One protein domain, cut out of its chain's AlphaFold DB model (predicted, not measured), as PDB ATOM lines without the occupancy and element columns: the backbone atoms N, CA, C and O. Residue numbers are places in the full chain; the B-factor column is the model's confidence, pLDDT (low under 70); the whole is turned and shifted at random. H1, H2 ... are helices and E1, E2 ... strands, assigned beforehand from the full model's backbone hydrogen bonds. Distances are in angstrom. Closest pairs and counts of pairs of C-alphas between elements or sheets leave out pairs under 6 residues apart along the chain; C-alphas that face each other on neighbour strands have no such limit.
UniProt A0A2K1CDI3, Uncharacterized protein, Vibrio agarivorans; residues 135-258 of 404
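What this domain is: This is residues 135 to 258 of the 404 residues of an uncharacterized protein of Vibrio agarivorans (UniProt A0A2K1CDI3). A seven-stranded, strongly twisted sheet, E1 to E7, has a smaller four-stranded sheet, E8 to E11, packed on its E5 to E7 end with the strands crossed, a sandwich whose sheets are only partly face to face. The E1 to E4 half reaches beyond the small sheet, and two short helices, H1 and H2, which follow each other in the chain between E4 and E5, only graze the large sheet, H1 with residues 171 to 174 and H2 with residues 184 to 187. The printed part has 124 residues, in the order E1 E2 E3 E4 H1 H2 E5 E6 E7 E8 E9 E10 E11, and is mostly strand. The large sheet runs E1 to E7 in chain order and is mixed; the small one runs E8 to E11 and is antiparallel. The whole is compact, with a radius of gyration of the C-alphas of 14.3 A and spans of 40 by 29 by 28 A.

Where its parts are: E1, residues 136 to 142, 15.7 A long, begins at C-alpha 136 (15.116, -8.459, -15.521). E2 is 145 to 150, 16.8 A, E3 is 154 to 158, and E4 is 165 to 169. H1 is 171 to 177, 10.1 A, and H2 is 182 to 187. E5 is 190 to 196, 12.4 A, E6 is 202 to 205, and E7 is 210 to 212. E8, 221 to 227, 17.9 A, begins at C-alpha 221 (0.996, -9.354, 0.951). E9 is 232 to 237, 16.4 A, E10 is 242 to 247, 15.0 A, and E11, 251 to 257, 17.8 A, ends at C-alpha 257 (-4.019, -3.988, 13.534).

How they stand to each other: E1 to E4 form a meander, each strand the antiparallel neighbour of the one before: N 140 and O 147 are 2.9 A apart, N 150 and O 154 2.8 A, N 157 and O 165 2.8 A. E4 and E5 are parallel, at 15 degrees, with N 195 and O 167 2.9 A apart; with H1 and H2 between them they form a strand-helix-strand unit with a right-handed crossover. H1 only grazes the sheet, with residues 171 to 174; its closest C-alphas to E3 are Trp 173 and Leu 154, 6.9 A apart. H2 only grazes it too, with residues 184 to 187. In both helices every O i to N i+4 pair is within hydrogen-bond range. E5 to E7 are a second meander, with N 196 and O 202 2.7 A apart and N 205 and O 210 2.8 A. E8 to E11 are a third, with N 223 and O 234, N 235 and O 244, and N 253 and O 245 each 2.8 A apart. The sheets' strands stand at 89 degrees; the closest C-alphas of E5 and E8 are Val 193 and Trp 222, 7.1 A apart. E4 and E8 are apart.

The domain as a whole: The C-alphas farthest apart are those of Pro 135 and Glu 249, 40.4 A. The printed part has no cut and no long link; E3 to E4 and E7 to E8, which changes sheets, are short, the others tight. The mean pLDDT of the printed part is 87.5, with residues 144, 179 and 228 to 230 under 70.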
ATOM      1  N   PRO A 135      15.761 -11.505 -19.245       94.88
ATOM      2  CA  PRO A 135      16.244 -10.246 -18.687       94.88
ATOM      3  C   PRO A 135      15.286  -9.656 -17.650       94.88
ATOM      4  O   PRO A 135      14.064  -9.618 -17.835       94.88
ATOM      5  N   LEU A 136      15.863  -9.104 -16.587       96.81
ATOM      6  CA  LEU A 136      15.116  -8.459 -15.521       96.81
ATOM      7  C   LEU A 136      14.763  -7.013 -15.881       96.81
ATOM      8  O   LEU A 136      15.521  -6.282 -16.521       96.81
ATOM      9  N   GLN A 137      13.587  -6.595 -15.441       95.81
ATOM     10  CA  GLN A 137      13.185  -5.200 -15.355       95.81
ATOM     11  C   GLN A 137      13.702  -4.572 -14.057       95.81
ATOM     12  O   GLN A 137      14.107  -3.409 -14.058       95.81
ATOM     13  N   ASN A 138      13.677  -5.330 -12.954       95.00
ATOM     14  CA  ASN A 138      14.045  -4.834 -11.634       95.00
ATOM     15  C   ASN A 138      14.563  -5.954 -10.716       95.00
ATOM     16  O   ASN A 138      14.163  -7.113 -10.841       95.00
ATOM     17  N   PHE A 139      15.415  -5.587  -9.757       93.44
ATOM     18  CA  PHE A 139      15.893  -6.456  -8.685       93.44
ATOM     19  C   PHE A 139      15.997  -5.641  -7.393       93.44
ATOM     20  O   PHE A 139      16.831  -4.743  -7.265       93.44
ATOM     21  N   TYR A 140      15.124  -5.938  -6.435       88.12
ATOM     22  CA  TYR A 140      14.935  -5.118  -5.247       88.12
ATOM     23  C   TYR A 140      14.676  -5.957  -3.994       88.12
ATOM     24  O   TYR A 140      14.396  -7.152  -4.043       88.12
ATOM     25  N   HIS A 141      14.793  -5.308  -2.839       81.56
ATOM     26  CA  HIS A 141      14.392  -5.873  -1.557       81.56
ATOM     27  C   HIS A 141      12.936  -5.479  -1.288       81.56
ATOM     28  O   HIS A 141      12.607  -4.293  -1.337       81.56
ATOM     29  N   ALA A 142      12.080  -6.457  -1.028       78.69
ATOM     30  CA  ALA A 142      10.693  -6.295  -0.611       78.69
ATOM     31  C   ALA A 142      10.543  -6.546   0.898       78.69
ATOM     32  O   ALA A 142      11.526  -6.652   1.628       78.69
ATOM     33  N   HIS A 143       9.301  -6.603   1.378       71.94
ATOM     34  CA  HIS A 143       8.999  -6.819   2.793       71.94
ATOM     35  C   HIS A 143       9.470  -8.189   3.303       71.94
ATOM     36  O   HIS A 143      10.039  -8.283   4.384       71.94
ATOM     37  N   ASP A 144       9.307  -9.234   2.499       69.44
ATOM     38  CA  ASP A 144       9.546 -10.627   2.882       69.44
ATOM     39  C   ASP A 144      10.821 -11.233   2.269       69.44
ATOM     40  O   ASP A 144      10.997 -12.451   2.233       69.44
ATOM     41  N   GLY A 145      11.732 -10.383   1.788       80.19
ATOM     42  CA  GLY A 145      13.012 -10.789   1.217       80.19
ATOM     43  C   GLY A 145      13.295 -10.101  -0.108       80.19
ATOM     44  O   GLY A 145      12.973  -8.933  -0.299       80.19
ATOM     45  N   TYR A 146      13.922 -10.808  -1.042       87.25
ATOM     46  CA  TYR A 146      14.307 -10.236  -2.328       87.25
ATOM     47  C   TYR A 146      13.313 -10.593  -3.427       87.25
ATOM     48  O   TYR A 146      12.780 -11.704  -3.469       87.25
ATOM     49  N   ARG A 147      13.103  -9.648  -4.343       91.94
ATOM     50  CA  ARG A 147      12.234  -9.800  -5.505       91.94
ATOM     51  C   ARG A 147      12.977  -9.465  -6.781       91.94
ATOM     52  O   ARG A 147      13.729  -8.491  -6.838       91.94
ATOM     53  N   ILE A 148      12.709 -10.256  -7.807       95.69
ATOM     54  CA  ILE A 148      13.059  -9.925  -9.184       95.69
ATOM     55  C   ILE A 148      11.784  -9.780  -9.993       95.69
ATOM     56  O   ILE A 148      10.844 -10.550  -9.810       95.69
ATOM     57  N   GLU A 149      11.772  -8.794 -10.875       97.00
ATOM     58  CA  GLU A 149      10.720  -8.584 -11.860       97.00
ATOM     59  C   GLU A 149      11.340  -8.743 -13.238       97.00
ATOM     60  O   GLU A 149      12.370  -8.134 -13.536       97.00
ATOM     61  N   THR A 150      10.729  -9.562 -14.076       96.69
ATOM     62  CA  THR A 150      11.181  -9.778 -15.442       96.69
ATOM     63  C   THR A 150      10.590  -8.747 -16.391       96.69
ATOM     64  O   THR A 150       9.570  -8.119 -16.105       96.69
ATOM     65  N   ARG A 151      11.210  -8.558 -17.560       93.94
ATOM     66  CA  ARG A 151      10.678  -7.623 -18.567       93.94
ATOM     67  C   ARG A 151       9.306  -8.027 -19.097       93.94
ATOM     68  O   ARG A 151       8.566  -7.141 -19.519       93.94
ATOM     69  N   SER A 152       8.961  -9.312 -19.058       93.19
ATOM     70  CA  SER A 152       7.627  -9.795 -19.422       93.19
ATOM     71  C   SER A 152       6.570  -9.500 -18.347       93.19
ATOM     72  O   SER A 152       5.385  -9.471 -18.659       93.19
ATOM     73  N   GLY A 153       6.974  -9.183 -17.110       94.88
ATOM     74  CA  GLY A 153       6.073  -8.853 -16.001       94.88
ATOM     75  C   GLY A 153       5.830 -10.002 -15.020       94.88
ATOM     76  O   GLY A 153       4.816 -10.000 -14.325       94.88
ATOM     77  N   LEU A 154       6.725 -10.990 -14.951       95.62
ATOM     78  CA  LEU A 154       6.700 -12.022 -13.915       95.62
ATOM     79  C   LEU A 154       7.528 -11.575 -12.711       95.62
ATOM     80  O   LEU A 154       8.624 -11.039 -12.871       95.62
ATOM     81  N   VAL A 155       7.031 -11.821 -11.501       96.25
ATOM     82  CA  VAL A 155       7.732 -11.476 -10.260       96.25
ATOM     83  C   VAL A 155       8.023 -12.732  -9.456       96.25
ATOM     84  O   VAL A 155       7.123 -13.538  -9.197       96.25
ATOM     85  N   PHE A 156       9.267 -12.863  -8.998       95.50
ATOM     86  CA  PHE A 156       9.724 -14.008  -8.216       95.50
ATOM     87  C   PHE A 156      10.275 -13.587  -6.848       95.50
ATOM     88  O   PHE A 156      10.962 -12.569  -6.747       95.50
ATOM     89  N   SER A 157      10.007 -14.369  -5.793       92.88
ATOM     90  CA  SER A 157      10.802 -14.356  -4.553       92.88
ATOM     91  C   SER A 157      12.125 -15.059  -4.775       92.88
ATOM     92  O   SER A 157      12.185 -16.134  -5.372       92.88
ATOM     93  N   LEU A 158      13.167 -14.479  -4.191       88.94
ATOM     94  CA  LEU A 158      14.458 -15.119  -4.027       88.94
ATOM     95  C   LEU A 158      14.726 -15.352  -2.544       88.94
ATOM     96  O   LEU A 158      14.685 -14.427  -1.731       88.94
ATOM     97  N   GLN A 159      15.050 -16.598  -2.220       79.00
ATOM     98  CA  GLN A 159      15.601 -16.994  -0.933       79.00
ATOM     99  C   GLN A 159      17.006 -17.554  -1.149       79.00
ATOM    100  O   GLN A 159      17.347 -18.037  -2.230       79.00
ATOM    101  N   VAL A 160      17.843 -17.449  -0.121       72.81
ATOM    102  CA  VAL A 160      19.227 -17.926  -0.170       72.81
ATOM    103  C   VAL A 160      19.233 -19.423  -0.484       72.81
ATOM    104  O   VAL A 160      18.579 -20.196   0.206       72.81
ATOM    105  N   GLU A 161      19.966 -19.813  -1.530       72.38
ATOM    106  CA  GLU A 161      20.178 -21.216  -1.941       72.38
ATOM    107  C   GLU A 161      18.916 -21.998  -2.354       72.38
ATOM    108  O   GLU A 161      18.989 -23.203  -2.593       72.38
ATOM    109  N   LEU A 162      17.778 -21.322  -2.518       81.88
ATOM    110  CA  LEU A 162      16.543 -21.919  -3.019       81.88
ATOM    111  C   LEU A 162      16.229 -21.418  -4.434       81.88
ATOM    112  O   LEU A 162      16.588 -20.291  -4.785       81.88
ATOM    113  N   PRO A 163      15.569 -22.245  -5.267       86.31
ATOM    114  CA  PRO A 163      15.129 -21.806  -6.583       86.31
ATOM    115  C   PRO A 163      14.144 -20.629  -6.459       86.31
ATOM    116  O   PRO A 163      13.362 -20.594  -5.502       86.31
ATOM    117  N   PRO A 164      14.144 -19.688  -7.423       92.25
ATOM    118  CA  PRO A 164      13.163 -18.611  -7.459       92.25
ATOM    119  C   PRO A 164      11.738 -19.158  -7.483       92.25
ATOM    120  O   PRO A 164      11.455 -20.140  -8.174       92.25
ATOM    121  N   ARG A 165      10.834 -18.499  -6.757       93.19
ATOM    122  CA  ARG A 165       9.413 -18.859  -6.743       93.19
ATOM    123  C   ARG A 165       8.575 -17.740  -7.304       93.19
ATOM    124  O   ARG A 165       8.701 -16.600  -6.875       93.19
ATOM    125  N   LEU A 166       7.713 -18.065  -8.253       95.00
ATOM    126  CA  LEU A 166       6.754 -17.128  -8.806       95.00
ATOM    127  C   LEU A 166       5.765 -16.699  -7.718       95.00
ATOM    128  O   LEU A 166       5.172 -17.548  -7.045       95.00
ATOM    129  N   VAL A 167       5.564 -15.388  -7.595       93.94
ATOM    130  CA  VAL A 167       4.651 -14.790  -6.608       93.94
ATOM    131  C   VAL A 167       3.670 -13.782  -7.174       93.94
ATOM    132  O   VAL A 167       2.672 -13.487  -6.523       93.94
ATOM    133  N   SER A 168       3.949 -13.218  -8.347       94.50
ATOM    134  CA  SER A 168       3.064 -12.242  -8.968       94.50
ATOM    135  C   SER A 168       3.211 -12.267 -10.485       94.50
ATOM    136  O   SER A 168       4.295 -12.526 -11.017       94.50
ATOM    137  N   ILE A 169       2.101 -12.029 -11.174       94.88
ATOM    138  CA  ILE A 169       1.999 -11.932 -12.628       94.88
ATOM    139  C   ILE A 169       1.367 -10.579 -12.938       94.88
ATOM    140  O   ILE A 169       0.203 -10.353 -12.619       94.88
ATOM    141  N   LYS A 170       2.120  -9.673 -13.558       94.25
ATOM    142  CA  LYS A 170       1.669  -8.311 -13.869       94.25
ATOM    143  C   LYS A 170       0.840  -8.255 -15.152       94.25
ATOM    144  O   LYS A 170       0.888  -9.158 -15.991       94.25
ATOM    145  N   ASP A 171       0.124  -7.143 -15.331       92.38
ATOM    146  CA  ASP A 171      -0.784  -6.912 -16.466       92.38
ATOM    147  C   ASP A 171      -0.094  -7.097 -17.828       92.38
ATOM    148  O   ASP A 171      -0.703  -7.618 -18.760       92.38
ATOM    149  N   ARG A 172       1.192  -6.732 -17.938       92.62
ATOM    150  CA  ARG A 172       1.995  -6.893 -19.164       92.62
ATOM    151  C   ARG A 172       2.026  -8.344 -19.648       92.62
ATOM    152  O   ARG A 172       1.711  -8.609 -20.805       92.62
ATOM    153  N   TRP A 173       2.328  -9.283 -18.752       93.25
ATOM    154  CA  TRP A 173       2.402 -10.699 -19.099       93.25
ATOM    155  C   TRP A 173       1.028 -11.235 -19.520       93.25
ATOM    156  O   TRP A 173       0.913 -11.963 -20.509       93.25
ATOM    157  N   LEU A 174      -0.022 -10.832 -18.792       91.19
ATOM    158  CA  LEU A 174      -1.410 -11.238 -19.041       91.19
ATOM    159  C   LEU A 174      -1.928 -10.733 -20.394       91.19
ATOM    160  O   LEU A 174      -2.661 -11.447 -21.079       91.19
ATOM    161  N   GLN A 175      -1.548  -9.521 -20.795       89.62
ATOM    162  CA  GLN A 175      -1.921  -8.948 -22.091       89.62
ATOM    163  C   GLN A 175      -1.262  -9.691 -23.259       89.62
ATOM    164  O   GLN A 175      -1.908  -9.905 -24.284       89.62
ATOM    165  N   GLU A 176      -0.003 -10.107 -23.105       87.00
ATOM    166  CA  GLU A 176       0.760 -10.796 -24.152       87.00
ATOM    167  C   GLU A 176       0.379 -12.279 -24.303       87.00
ATOM    168  O   GLU A 176       0.377 -12.804 -25.417       87.00
ATOM    169  N   ASN A 177       0.030 -12.956 -23.203       84.19
ATOM    170  CA  ASN A 177      -0.167 -14.414 -23.166       84.19
ATOM    171  C   ASN A 177      -1.629 -14.843 -22.939       84.19
ATOM    172  O   ASN A 177      -1.956 -16.031 -23.004       84.19
ATOM    173  N   GLY A 178      -2.529 -13.889 -22.693       72.31
ATOM    174  CA  GLY A 178      -3.914 -14.147 -22.306       72.31
ATOM    175  C   GLY A 178      -4.060 -14.625 -20.854       72.31
ATOM    176  O   GLY A 178      -3.103 -14.726 -20.092       72.31
ATOM    177  N   ALA A 179      -5.293 -14.949 -20.453       66.06
ATOM    178  CA  ALA A 179      -5.639 -15.274 -19.060       66.06
ATOM    179  C   ALA A 179      -5.271 -16.707 -18.602       66.06
ATOM    180  O   ALA A 179      -5.653 -17.120 -17.505       66.06
ATOM    181  N   SER A 180      -4.575 -17.508 -19.420       73.69
ATOM    182  CA  SER A 180      -4.261 -18.903 -19.070       73.69
ATOM    183  C   SER A 180      -2.943 -19.011 -18.300       73.69
ATOM    184  O   SER A 180      -1.869 -19.147 -18.879       73.69
ATOM    185  N   VAL A 181      -3.036 -19.006 -16.970       84.12
ATOM    186  CA  VAL A 181      -1.878 -19.078 -16.054       84.12
ATOM    187  C   VAL A 181      -1.371 -20.520 -15.845       84.12
ATOM    188  O   VAL A 181      -0.260 -20.744 -15.375       84.12
ATOM    189  N   SER A 182      -2.149 -21.532 -16.242       80.38
ATOM    190  CA  SER A 182      -1.839 -22.952 -15.988       80.38
ATOM    191  C   SER A 182      -0.497 -23.425 -16.566       80.38
ATOM    192  O   SER A 182       0.236 -24.157 -15.906       80.38
ATOM    193  N   GLY A 183      -0.140 -22.982 -17.776       81.88
ATOM    194  CA  GLY A 183       1.146 -23.318 -18.395       81.88
ATOM    195  C   GLY A 183       2.339 -22.744 -17.628       81.88
ATOM    196  O   GLY A 183       3.370 -23.401 -17.516       81.88
ATOM    197  N   LEU A 184       2.167 -21.561 -17.037       87.81
ATOM    198  CA  LEU A 184       3.185 -20.882 -16.243       87.81
ATOM    199  C   LEU A 184       3.450 -21.618 -14.918       87.81
ATOM    200  O   LEU A 184       4.606 -21.837 -14.564       87.81
ATOM    201  N   LEU A 185       2.392 -22.066 -14.230       89.06
ATOM    202  CA  LEU A 185       2.500 -22.834 -12.978       89.06
ATOM    203  C   LEU A 185       3.144 -24.218 -13.166       89.06
ATOM    204  O   LEU A 185       3.651 -24.796 -12.213       89.06
ATOM    205  N   ASN A 186       3.139 -24.749 -14.392       86.00
ATOM    206  CA  ASN A 186       3.871 -25.972 -14.731       86.00
ATOM    207  C   ASN A 186       5.348 -25.706 -15.062       86.00
ATOM    208  O   ASN A 186       6.171 -26.610 -14.941       86.00
ATOM    209  N   ALA A 187       5.675 -24.495 -15.519       87.31
ATOM    210  CA  ALA A 187       7.027 -24.113 -15.915       87.31
ATOM    211  C   ALA A 187       7.876 -23.644 -14.726       87.31
ATOM    212  O   ALA A 187       9.078 -23.908 -14.690       87.31
ATOM    213  N   TYR A 188       7.257 -22.981 -13.748       90.69
ATOM    214  CA  TYR A 188       7.944 -22.403 -12.597       90.69
ATOM    215  C   TYR A 188       7.400 -22.941 -11.279       90.69
ATOM    216  O   TYR A 188       6.202 -23.171 -11.130       90.69
ATOM    217  N   GLN A 189       8.281 -23.066 -10.284       91.75
ATOM    218  CA  GLN A 189       7.824 -23.199  -8.905       91.75
ATOM    219  C   GLN A 189       7.109 -21.912  -8.499       91.75
ATOM    220  O   GLN A 189       7.593 -20.818  -8.785       91.75
ATOM    221  N   SER A 190       5.979 -22.036  -7.817       91.62
ATOM    222  CA  SER A 190       5.190 -20.906  -7.331       91.62
ATOM    223  C   SER A 190       4.929 -21.037  -5.840       91.62
ATOM    224  O   SER A 190       4.946 -22.141  -5.288       91.62
ATOM    225  N   ASP A 191       4.617 -19.918  -5.197       88.94
ATOM    226  CA  ASP A 191       4.002 -19.972  -3.875       88.94
ATOM    227  C   ASP A 191       2.569 -20.535  -3.948       88.94
ATOM    228  O   ASP A 191       1.990 -20.743  -5.022       88.94
ATOM    229  N   ALA A 192       2.002 -20.860  -2.782       89.38
ATOM    230  CA  ALA A 192       0.658 -21.436  -2.698       89.38
ATOM    231  C   ALA A 192      -0.420 -20.443  -3.164       89.38
ATOM    232  O   ALA A 192      -1.463 -20.850  -3.681       89.38
ATOM    233  N   VAL A 193      -0.145 -19.147  -3.017       92.19
ATOM    234  CA  VAL A 193      -0.990 -18.063  -3.504       92.19
ATOM    235  C   VAL A 193      -0.113 -17.035  -4.201       92.19
ATOM    236  O   VAL A 193       0.905 -16.623  -3.647       92.19
ATOM    237  N   ILE A 194      -0.509 -16.625  -5.404       93.50
ATOM    238  CA  ILE A 194       0.202 -15.614  -6.192       93.50
ATOM    239  C   ILE A 194      -0.733 -14.466  -6.575       93.50
ATOM    240  O   ILE A 194      -1.924 -14.678  -6.801       93.50
ATOM    241  N   GLU A 195      -0.199 -13.255  -6.656       93.75
ATOM    242  CA  GLU A 195      -0.921 -12.084  -7.158       93.75
ATOM    243  C   GLU A 195      -1.023 -12.145  -8.694       93.75
ATOM    244  O   GLU A 195      -0.085 -12.533  -9.390       93.75
ATOM    245  N   VAL A 196      -2.172 -11.777  -9.248       92.81
ATOM    246  CA  VAL A 196      -2.442 -11.756 -10.684       92.81
ATOM    247  C   VAL A 196      -3.079 -10.420 -11.030       92.81
ATOM    248  O   VAL A 196      -4.175 -10.108 -10.569       92.81
ATOM    249  N   GLY A 197      -2.391  -9.659 -11.871       89.56
ATOM    250  CA  GLY A 197      -2.749  -8.306 -12.267       89.56
ATOM    251  C   GLY A 197      -2.149  -7.235 -11.355       89.56
ATOM    252  O   GLY A 197      -1.748  -7.499 -10.224       89.56
ATOM    253  N   GLU A 198      -2.063  -6.013 -11.875       87.12
ATOM    254  CA  GLU A 198      -1.591  -4.832 -11.133       87.12
ATOM    255  C   GLU A 198      -2.697  -3.787 -10.980       87.12
ATOM    256  O   GLU A 198      -2.886  -3.231  -9.898       87.12
ATOM    257  N   SER A 199      -3.466  -3.551 -12.047       84.50
ATOM    258  CA  SER A 199      -4.561  -2.573 -12.041       84.50
ATOM    259  C   SER A 199      -5.774  -3.046 -11.234       84.50
ATOM    260  O   SER A 199      -6.412  -2.256 -10.540       84.50
ATOM    261  N   GLU A 200      -6.083  -4.342 -11.319       85.06
ATOM    262  CA  GLU A 200      -7.171  -5.011 -10.597       85.06
ATOM    263  C   GLU A 200      -6.632  -6.321  -9.999       85.06
ATOM    264  O   GLU A 200      -6.873  -7.399 -10.550       85.06
ATOM    265  N   PRO A 201      -5.833  -6.244  -8.917       88.19
ATOM    266  CA  PRO A 201      -5.110  -7.399  -8.408       88.19
ATOM    267  C   PRO A 201      -6.072  -8.445  -7.833       88.19
ATOM    268  O   PRO A 201      -6.879  -8.172  -6.939       88.19
ATOM    269  N   LEU A 202      -5.943  -9.672  -8.326       91.81
ATOM    270  CA  LEU A 202      -6.584 -10.870  -7.790       91.81
ATOM    271  C   LEU A 202      -5.523 -11.804  -7.216       91.81
ATOM    272  O   LEU A 202      -4.374 -11.791  -7.640       91.81
ATOM    273  N   TRP A 203      -5.907 -12.663  -6.279       93.06
ATOM    274  CA  TRP A 203      -4.993 -13.640  -5.687       93.06
ATOM    275  C   TRP A 203      -5.380 -15.052  -6.112       93.06
ATOM    276  O   TRP A 203      -6.457 -15.541  -5.771       93.06
ATOM    277  N   LEU A 204      -4.511 -15.710  -6.872       91.94
ATOM    278  CA  LEU A 204      -4.704 -17.064  -7.374       91.94
ATOM    279  C   LEU A 204      -4.143 -18.083  -6.384       91.94
ATOM    280  O   LEU A 204      -2.935 -18.135  -6.161       91.94
ATOM    281  N   VAL A 205      -5.004 -18.951  -5.857       91.56
ATOM    282  CA  VAL A 205      -4.588 -20.157  -5.129       91.56
ATOM    283  C   VAL A 205      -4.124 -21.197  -6.144       91.56
ATOM    284  O   VAL A 205      -4.930 -21.752  -6.896       91.56
ATOM    285  N   THR A 206      -2.824 -21.473  -6.178       90.19
ATOM    286  CA  THR A 206      -2.182 -22.228  -7.267       90.19
ATOM    287  C   THR A 206      -2.617 -23.688  -7.316       90.19
ATOM    288  O   THR A 206      -2.803 -24.239  -8.399       90.19
ATOM    289  N   ALA A 207      -2.881 -24.295  -6.157       86.75
ATOM    290  CA  ALA A 207      -3.332 -25.682  -6.064       86.75
ATOM    291  C   ALA A 207      -4.746 -25.913  -6.630       86.75
ATOM    292  O   ALA A 207      -5.065 -27.028  -7.043       86.75
ATOM    293  N   THR A 208      -5.612 -24.896  -6.614       85.94
ATOM    294  CA  THR A 208      -7.047 -25.056  -6.921       85.94
ATOM    295  C   THR A 208      -7.509 -24.221  -8.106       85.94
ATOM    296  O   THR A 208      -8.600 -24.447  -8.623       85.94
ATOM    297  N   GLY A 209      -6.703 -23.249  -8.536       86.81
ATOM    298  CA  GLY A 209      -7.080 -22.276  -9.556       86.81
ATOM    299  C   GLY A 209      -8.086 -21.229  -9.064       86.81
ATOM    300  O   GLY A 209      -8.593 -20.447  -9.864       86.81
ATOM    301  N   ARG A 210      -8.407 -21.210  -7.765       87.62
ATOM    302  CA  ARG A 210      -9.383 -20.276  -7.195       87.62
ATOM    303  C   ARG A 210      -8.806 -18.864  -7.157       87.62
ATOM    304  O   ARG A 210      -7.718 -18.663  -6.626       87.62
ATOM    305  N   LEU A 211      -9.583 -17.891  -7.623       90.19
ATOM    306  CA  LEU A 211      -9.272 -16.469  -7.497       90.19
ATOM    307  C   LEU A 211      -9.938 -15.883  -6.248       90.19
ATOM    308  O   LEU A 211     -11.121 -16.116  -5.998       90.19
ATOM    309  N   ILE A 212      -9.175 -15.115  -5.478       91.56
ATOM    310  CA  ILE A 212      -9.632 -14.353  -4.320       91.56
ATOM    311  C   ILE A 212      -9.583 -12.875  -4.701       91.56
ATOM    312  O   ILE A 212      -8.536 -12.364  -5.101       91.56
ATOM    313  N   ASN A 213     -10.713 -12.192  -4.546       91.38
ATOM    314  CA  ASN A 213     -10.779 -10.742  -4.632       91.38
ATOM    315  C   ASN A 213     -10.878 -10.178  -3.211       91.38
ATOM    316  O   ASN A 213     -11.850 -10.443  -2.507       91.38
ATOM    317  N   LEU A 214      -9.861  -9.426  -2.792       89.88
ATOM    318  CA  LEU A 214      -9.834  -8.790  -1.474       89.88
ATOM    319  C   LEU A 214     -10.509  -7.410  -1.473       89.88
ATOM    320  O   LEU A 214     -10.570  -6.789  -0.421       89.88
ATOM    321  N   ASP A 215     -10.970  -6.905  -2.622       82.50
ATOM    322  CA  ASP A 215     -11.562  -5.565  -2.776       82.50
ATOM    323  C   ASP A 215     -10.713  -4.454  -2.116       82.50
ATOM    324  O   ASP A 215     -11.204  -3.485  -1.537       82.50
ATOM    325  N   SER A 216      -9.389  -4.629  -2.158       80.12
ATOM    326  CA  SER A 216      -8.408  -3.690  -1.622       80.12
ATOM    327  C   SER A 216      -7.638  -3.066  -2.773       80.12
ATOM    328  O   SER A 216      -7.100  -3.769  -3.622       80.12
ATOM    329  N   LYS A 217      -7.548  -1.734  -2.765       77.81
ATOM    330  CA  LYS A 217      -6.688  -0.968  -3.684       77.81
ATOM    331  C   LYS A 217      -5.284  -0.733  -3.131       77.81
ATOM    332  O   LYS A 217      -4.453  -0.131  -3.802       77.81
ATOM    333  N   GLU A 218      -5.049  -1.122  -1.884       85.38
ATOM    334  CA  GLU A 218      -3.744  -1.003  -1.244       85.38
ATOM    335  C   GLU A 218      -2.878  -2.214  -1.578       85.38
ATOM    336  O   GLU A 218      -3.402  -3.294  -1.843       85.38
ATOM    337  N   GLN A 219      -1.557  -2.050  -1.500       84.94
ATOM    338  CA  GLN A 219      -0.630  -3.169  -1.624       84.94
ATOM    339  C   GLN A 219      -0.893  -4.189  -0.511       84.94
ATOM    340  O   GLN A 219      -0.864  -3.855   0.678       84.94
ATOM    341  N   VAL A 220      -1.133  -5.433  -0.914       89.88
ATOM    342  CA  VAL A 220      -1.416  -6.551  -0.014       89.88
ATOM    343  C   VAL A 220      -0.316  -7.597  -0.156       89.88
ATOM    344  O   VAL A 220       0.261  -7.765  -1.227       89.88
ATOM    345  N   MET A 221      -0.006  -8.293   0.931       89.50
ATOM    346  CA  MET A 221       0.996  -9.354   0.951       89.50
ATOM    347  C   MET A 221       0.369 -10.628   1.489       89.50
ATOM    348  O   MET A 221      -0.297 -10.598   2.524       89.50
ATOM    349  N   TRP A 222       0.587 -11.747   0.806       92.19
ATOM    350  CA  TRP A 222       0.196 -13.054   1.316       92.19
ATOM    351  C   TRP A 222       1.164 -13.508   2.411       92.19
ATOM    352  O   TRP A 222       2.378 -13.423   2.257       92.19
ATOM    353  N   ILE A 223       0.613 -13.977   3.530       90.94
ATOM    354  CA  ILE A 223       1.376 -14.420   4.703       90.94
ATOM    355  C   ILE A 223       1.385 -15.945   4.811       90.94
ATOM    356  O   ILE A 223       2.388 -16.536   5.215       90.94
ATOM    357  N   GLY A 224       0.271 -16.603   4.486       90.50
ATOM    358  CA  GLY A 224       0.171 -18.056   4.561       90.50
ATOM    359  C   GLY A 224      -1.262 -18.574   4.559       90.50
ATOM    360  O   GLY A 224      -2.213 -17.835   4.813       90.50
ATOM    361  N   SER A 225      -1.400 -19.874   4.333       90.50
ATOM    362  CA  SER A 225      -2.688 -20.570   4.349       90.50
ATOM    363  C   SER A 225      -3.076 -20.998   5.765       90.50
ATOM    364  O   SER A 225      -2.225 -21.442   6.540       90.50
ATOM    365  N   VAL A 226      -4.359 -20.876   6.107       86.50
ATOM    366  CA  VAL A 226      -4.911 -21.154   7.447       86.50
ATOM    367  C   VAL A 226      -5.416 -22.593   7.569       86.50
ATOM    368  O   VAL A 226      -5.067 -23.306   8.506       86.50
ATOM    369  N   ASP A 227      -6.226 -23.039   6.610       71.94
ATOM    370  CA  ASP A 227      -6.833 -24.373   6.606       71.94
ATOM    371  C   ASP A 227      -6.795 -24.960   5.191       71.94
ATOM    372  O   ASP A 227      -7.261 -24.335   4.238       71.94
ATOM    373  N   VAL A 228      -6.273 -26.185   5.070       63.53
ATOM    374  CA  VAL A 228      -6.212 -26.946   3.810       63.53
ATOM    375  C   VAL A 228      -7.613 -27.148   3.222       63.53
ATOM    376  O   VAL A 228      -7.784 -27.141   2.004       63.53
ATOM    377  N   ASN A 229      -8.620 -27.323   4.080       66.19
ATOM    378  CA  ASN A 229      -9.971 -27.700   3.675       66.19
ATOM    379  C   ASN A 229     -10.860 -26.489   3.384       66.19
ATOM    380  O   ASN A 229     -11.672 -26.536   2.463       66.19
ATOM    381  N   GLN A 230     -10.724 -25.413   4.164       62.56
ATOM    382  CA  GLN A 230     -11.513 -24.187   3.978       62.56
ATOM    383  C   GLN A 230     -10.843 -23.196   3.019       62.56
ATOM    384  O   GLN A 230     -11.494 -22.256   2.561       62.56
ATOM    385  N   GLN A 231      -9.572 -23.443   2.662       70.38
ATOM    386  CA  GLN A 231      -8.779 -22.607   1.760       70.38
ATOM    387  C   GLN A 231      -8.837 -21.139   2.193       70.38
ATOM    388  O   GLN A 231      -9.053 -20.244   1.386       70.38
ATOM    389  N   GLU A 232      -8.759 -20.871   3.490       88.06
ATOM    390  CA  GLU A 232      -8.674 -19.503   3.982       88.06
ATOM    391  C   GLU A 232      -7.213 -19.057   3.915       88.06
ATOM    392  O   GLU A 232      -6.320 -19.742   4.416       88.06
ATOM    393  N   GLU A 233      -6.973 -17.906   3.302       92.44
ATOM    394  CA  GLU A 233      -5.648 -17.332   3.116       92.44
ATOM    395  C   GLU A 233      -5.498 -16.089   3.989       92.44
ATOM    396  O   GLU A 233      -6.426 -15.289   4.137       92.44
ATOM    397  N   LEU A 234      -4.328 -15.937   4.600       93.75
ATOM    398  CA  LEU A 234      -3.998 -14.808   5.453       93.75
ATOM    399  C   LEU A 234      -3.166 -13.794   4.672       93.75
ATOM    400  O   LEU A 234      -2.180 -14.156   4.028       93.75
ATOM    401  N   PHE A 235      -3.529 -12.522   4.790       93.69
ATOM    402  CA  PHE A 235      -2.850 -11.414   4.138       93.69
ATOM    403  C   PHE A 235      -2.587 -10.259   5.099       93.69
ATOM    404  O   PHE A 235      -3.316 -10.058   6.070       93.69
ATOM    405  N   TYR A 236      -1.573  -9.459   4.795       92.44
ATOM    406  CA  TYR A 236      -1.238  -8.243   5.524       92.44
ATOM    407  C   TYR A 236      -1.220  -7.038   4.581       92.44
ATOM    408  O   TYR A 236      -0.710  -7.124   3.465       92.44
ATOM    409  N   ILE A 237      -1.778  -5.915   5.039       91.38
ATOM    410  CA  ILE A 237      -1.774  -4.629   4.338       91.38
ATOM    411  C   ILE A 237      -0.841  -3.679   5.104       91.38
ATOM    412  O   ILE A 237      -1.260  -3.109   6.119       91.38
ATOM    413  N   PRO A 238       0.408  -3.461   4.646       88.00
ATOM    414  CA  PRO A 238       1.394  -2.666   5.382       88.00
ATOM    415  C   PRO A 238       0.951  -1.230   5.657       88.00
ATOM    416  O   PRO A 238       1.111  -0.718   6.763       88.00
ATOM    417  N   LYS A 239       0.339  -0.575   4.662       86.75
ATOM    418  CA  LYS A 239      -0.040   0.841   4.758       86.75
ATOM    419  C   LYS A 239      -1.084   1.099   5.843       86.75
ATOM    420  O   LYS A 239      -0.994   2.092   6.559       86.75
ATOM    421  N   THR A 240      -2.074   0.215   5.960       88.56
ATOM    422  CA  THR A 240      -3.126   0.308   6.981       88.56
ATOM    423  C   THR A 240      -2.792  -0.484   8.238       88.56
ATOM    424  O   THR A 240      -3.554  -0.426   9.201       88.56
ATOM    425  N   GLN A 241      -1.651  -1.183   8.258       89.38
ATOM    426  CA  GLN A 241      -1.217  -2.040   9.357       89.38
ATOM    427  C   GLN A 241      -2.239  -3.134   9.679       89.38
ATOM    428  O   GLN A 241      -2.425  -3.484  10.839       89.38
ATOM    429  N   GLN A 242      -2.938  -3.665   8.676       91.00
ATOM    430  CA  GLN A 242      -4.085  -4.545   8.895       91.00
ATOM    431  C   GLN A 242      -3.777  -5.991   8.516       91.00
ATOM    432  O   GLN A 242      -3.358  -6.271   7.396       91.00
ATOM    433  N   LEU A 243      -4.040  -6.916   9.440       91.94
ATOM    434  CA  LEU A 243      -4.039  -8.350   9.167       91.94
ATOM    435  C   LEU A 243      -5.454  -8.778   8.783       91.94
ATOM    436  O   LEU A 243      -6.403  -8.535   9.535       91.94
ATOM    437  N   ILE A 244      -5.602  -9.415   7.627       92.88
ATOM    438  CA  ILE A 244      -6.894  -9.822   7.073       92.88
ATOM    439  C   ILE A 244      -6.865 -11.286   6.652       92.88
ATOM    440  O   ILE A 244      -5.844 -11.805   6.214       92.88
ATOM    441  N   ARG A 245      -8.007 -11.952   6.755       92.69
ATOM    442  CA  ARG A 245      -8.221 -13.312   6.263       92.69
ATOM    443  C   ARG A 245      -9.197 -13.270   5.099       92.69
ATOM    444  O   ARG A 245     -10.213 -12.588   5.215       92.69
ATOM    445  N   SER A 246      -8.924 -13.996   4.020       91.38
ATOM    446  CA  SER A 246      -9.857 -14.113   2.897       91.38
ATOM    447  C   SER A 246     -11.205 -14.652   3.357       91.38
ATOM    448  O   SER A 246     -11.258 -15.571   4.178       91.38
ATOM    449  N   ASP A 247     -12.271 -14.135   2.769       87.56
ATOM    450  CA  ASP A 247     -13.639 -14.564   3.020       87.56
ATOM    451  C   ASP A 247     -14.420 -14.566   1.705       87.56
ATOM    452  O   ASP A 247     -14.343 -13.617   0.929       87.56
ATOM    453  N   TYR A 248     -15.160 -15.639   1.435       78.94
ATOM    454  CA  TYR A 248     -15.870 -15.791   0.164       78.94
ATOM    455  C   TYR A 248     -17.011 -14.788  -0.026       78.94
ATOM    456  O   TYR A 248     -17.297 -14.412  -1.159       78.94
ATOM    457  N   GLU A 249     -17.682 -14.376   1.053       81.44
ATOM    458  CA  GLU A 249     -18.853 -13.498   0.968       81.44
ATOM    459  C   GLU A 249     -18.458 -12.023   1.026       81.44
ATOM    460  O   GLU A 249     -19.047 -11.189   0.339       81.44
ATOM    461  N   LYS A 250     -17.469 -11.695   1.861       82.31
ATOM    462  CA  LYS A 250     -17.060 -10.313   2.155       82.31
ATOM    463  C   LYS A 250     -15.773  -9.888   1.450       82.31
ATOM    464  O   LYS A 250     -15.339  -8.756   1.635       82.31
ATOM    465  N   GLY A 251     -15.124 -10.790   0.718       84.88
ATOM    466  CA  GLY A 251     -13.759 -10.621   0.215       84.88
ATOM    467  C   GLY A 251     -12.720 -10.887   1.307       84.88
ATOM    468  O   GLY A 251     -11.849 -11.747   1.151       84.88
ATOM    469  N   TYR A 252     -12.841 -10.211   2.455       90.50
ATOM    470  CA  TYR A 252     -12.008 -10.474   3.631       90.50
ATOM    471  C   TYR A 252     -12.678 -10.138   4.971       90.50
ATOM    472  O   TYR A 252     -13.663  -9.405   5.062       90.50
ATOM    473  N   VAL A 253     -12.080 -10.656   6.045       90.38
ATOM    474  CA  VAL A 253     -12.369 -10.313   7.441       90.38
ATOM    475  C   VAL A 253     -11.097  -9.788   8.104       90.38
ATOM    476  O   VAL A 253     -10.041 -10.412   8.030       90.38
ATOM    477  N   SER A 254     -11.198  -8.643   8.778       90.19
ATOM    478  CA  SER A 254     -10.102  -8.074   9.567       90.19
ATOM    479  C   SER A 254      -9.866  -8.872  10.847       90.19
ATOM    480  O   SER A 254     -10.797  -9.062  11.626       90.19
ATOM    481  N   LEU A 255      -8.615  -9.254  11.103       87.31
ATOM    482  CA  LEU A 255      -8.174  -9.907  12.342       87.31
ATOM    483  C   LEU A 255      -7.528  -8.933  13.335       87.31
ATOM    484  O   LEU A 255      -7.300  -9.286  14.486       87.31
ATOM    485  N   GLY A 256      -7.229  -7.704  12.912       86.44
ATOM    486  CA  GLY A 256      -6.707  -6.664  13.795       86.44
ATOM    487  C   GLY A 256      -5.636  -5.806  13.143       86.44
ATOM    488  O   GLY A 256      -5.341  -5.947  11.954       86.44
ATOM    489  N   LEU A 257      -5.073  -4.904  13.948       86.94
ATOM    490  CA  LEU A 257      -4.019  -3.988  13.534       86.94
ATOM    491  C   LEU A 257      -2.676  -4.392  14.149       86.94
ATOM    492  O   LEU A 257      -2.567  -4.551  15.365       86.94
ATOM    493  N   PHE A 258      -1.658  -4.503  13.305       85.62
ATOM    494  CA  PHE A 258      -0.301  -4.911  13.642       85.62
ATOM    495  C   PHE A 258       0.693  -3.976  12.950       85.62
ATOM    496  O   PHE A 258       0.581  -3.730  11.750       85.62
TER     497      PHE A 258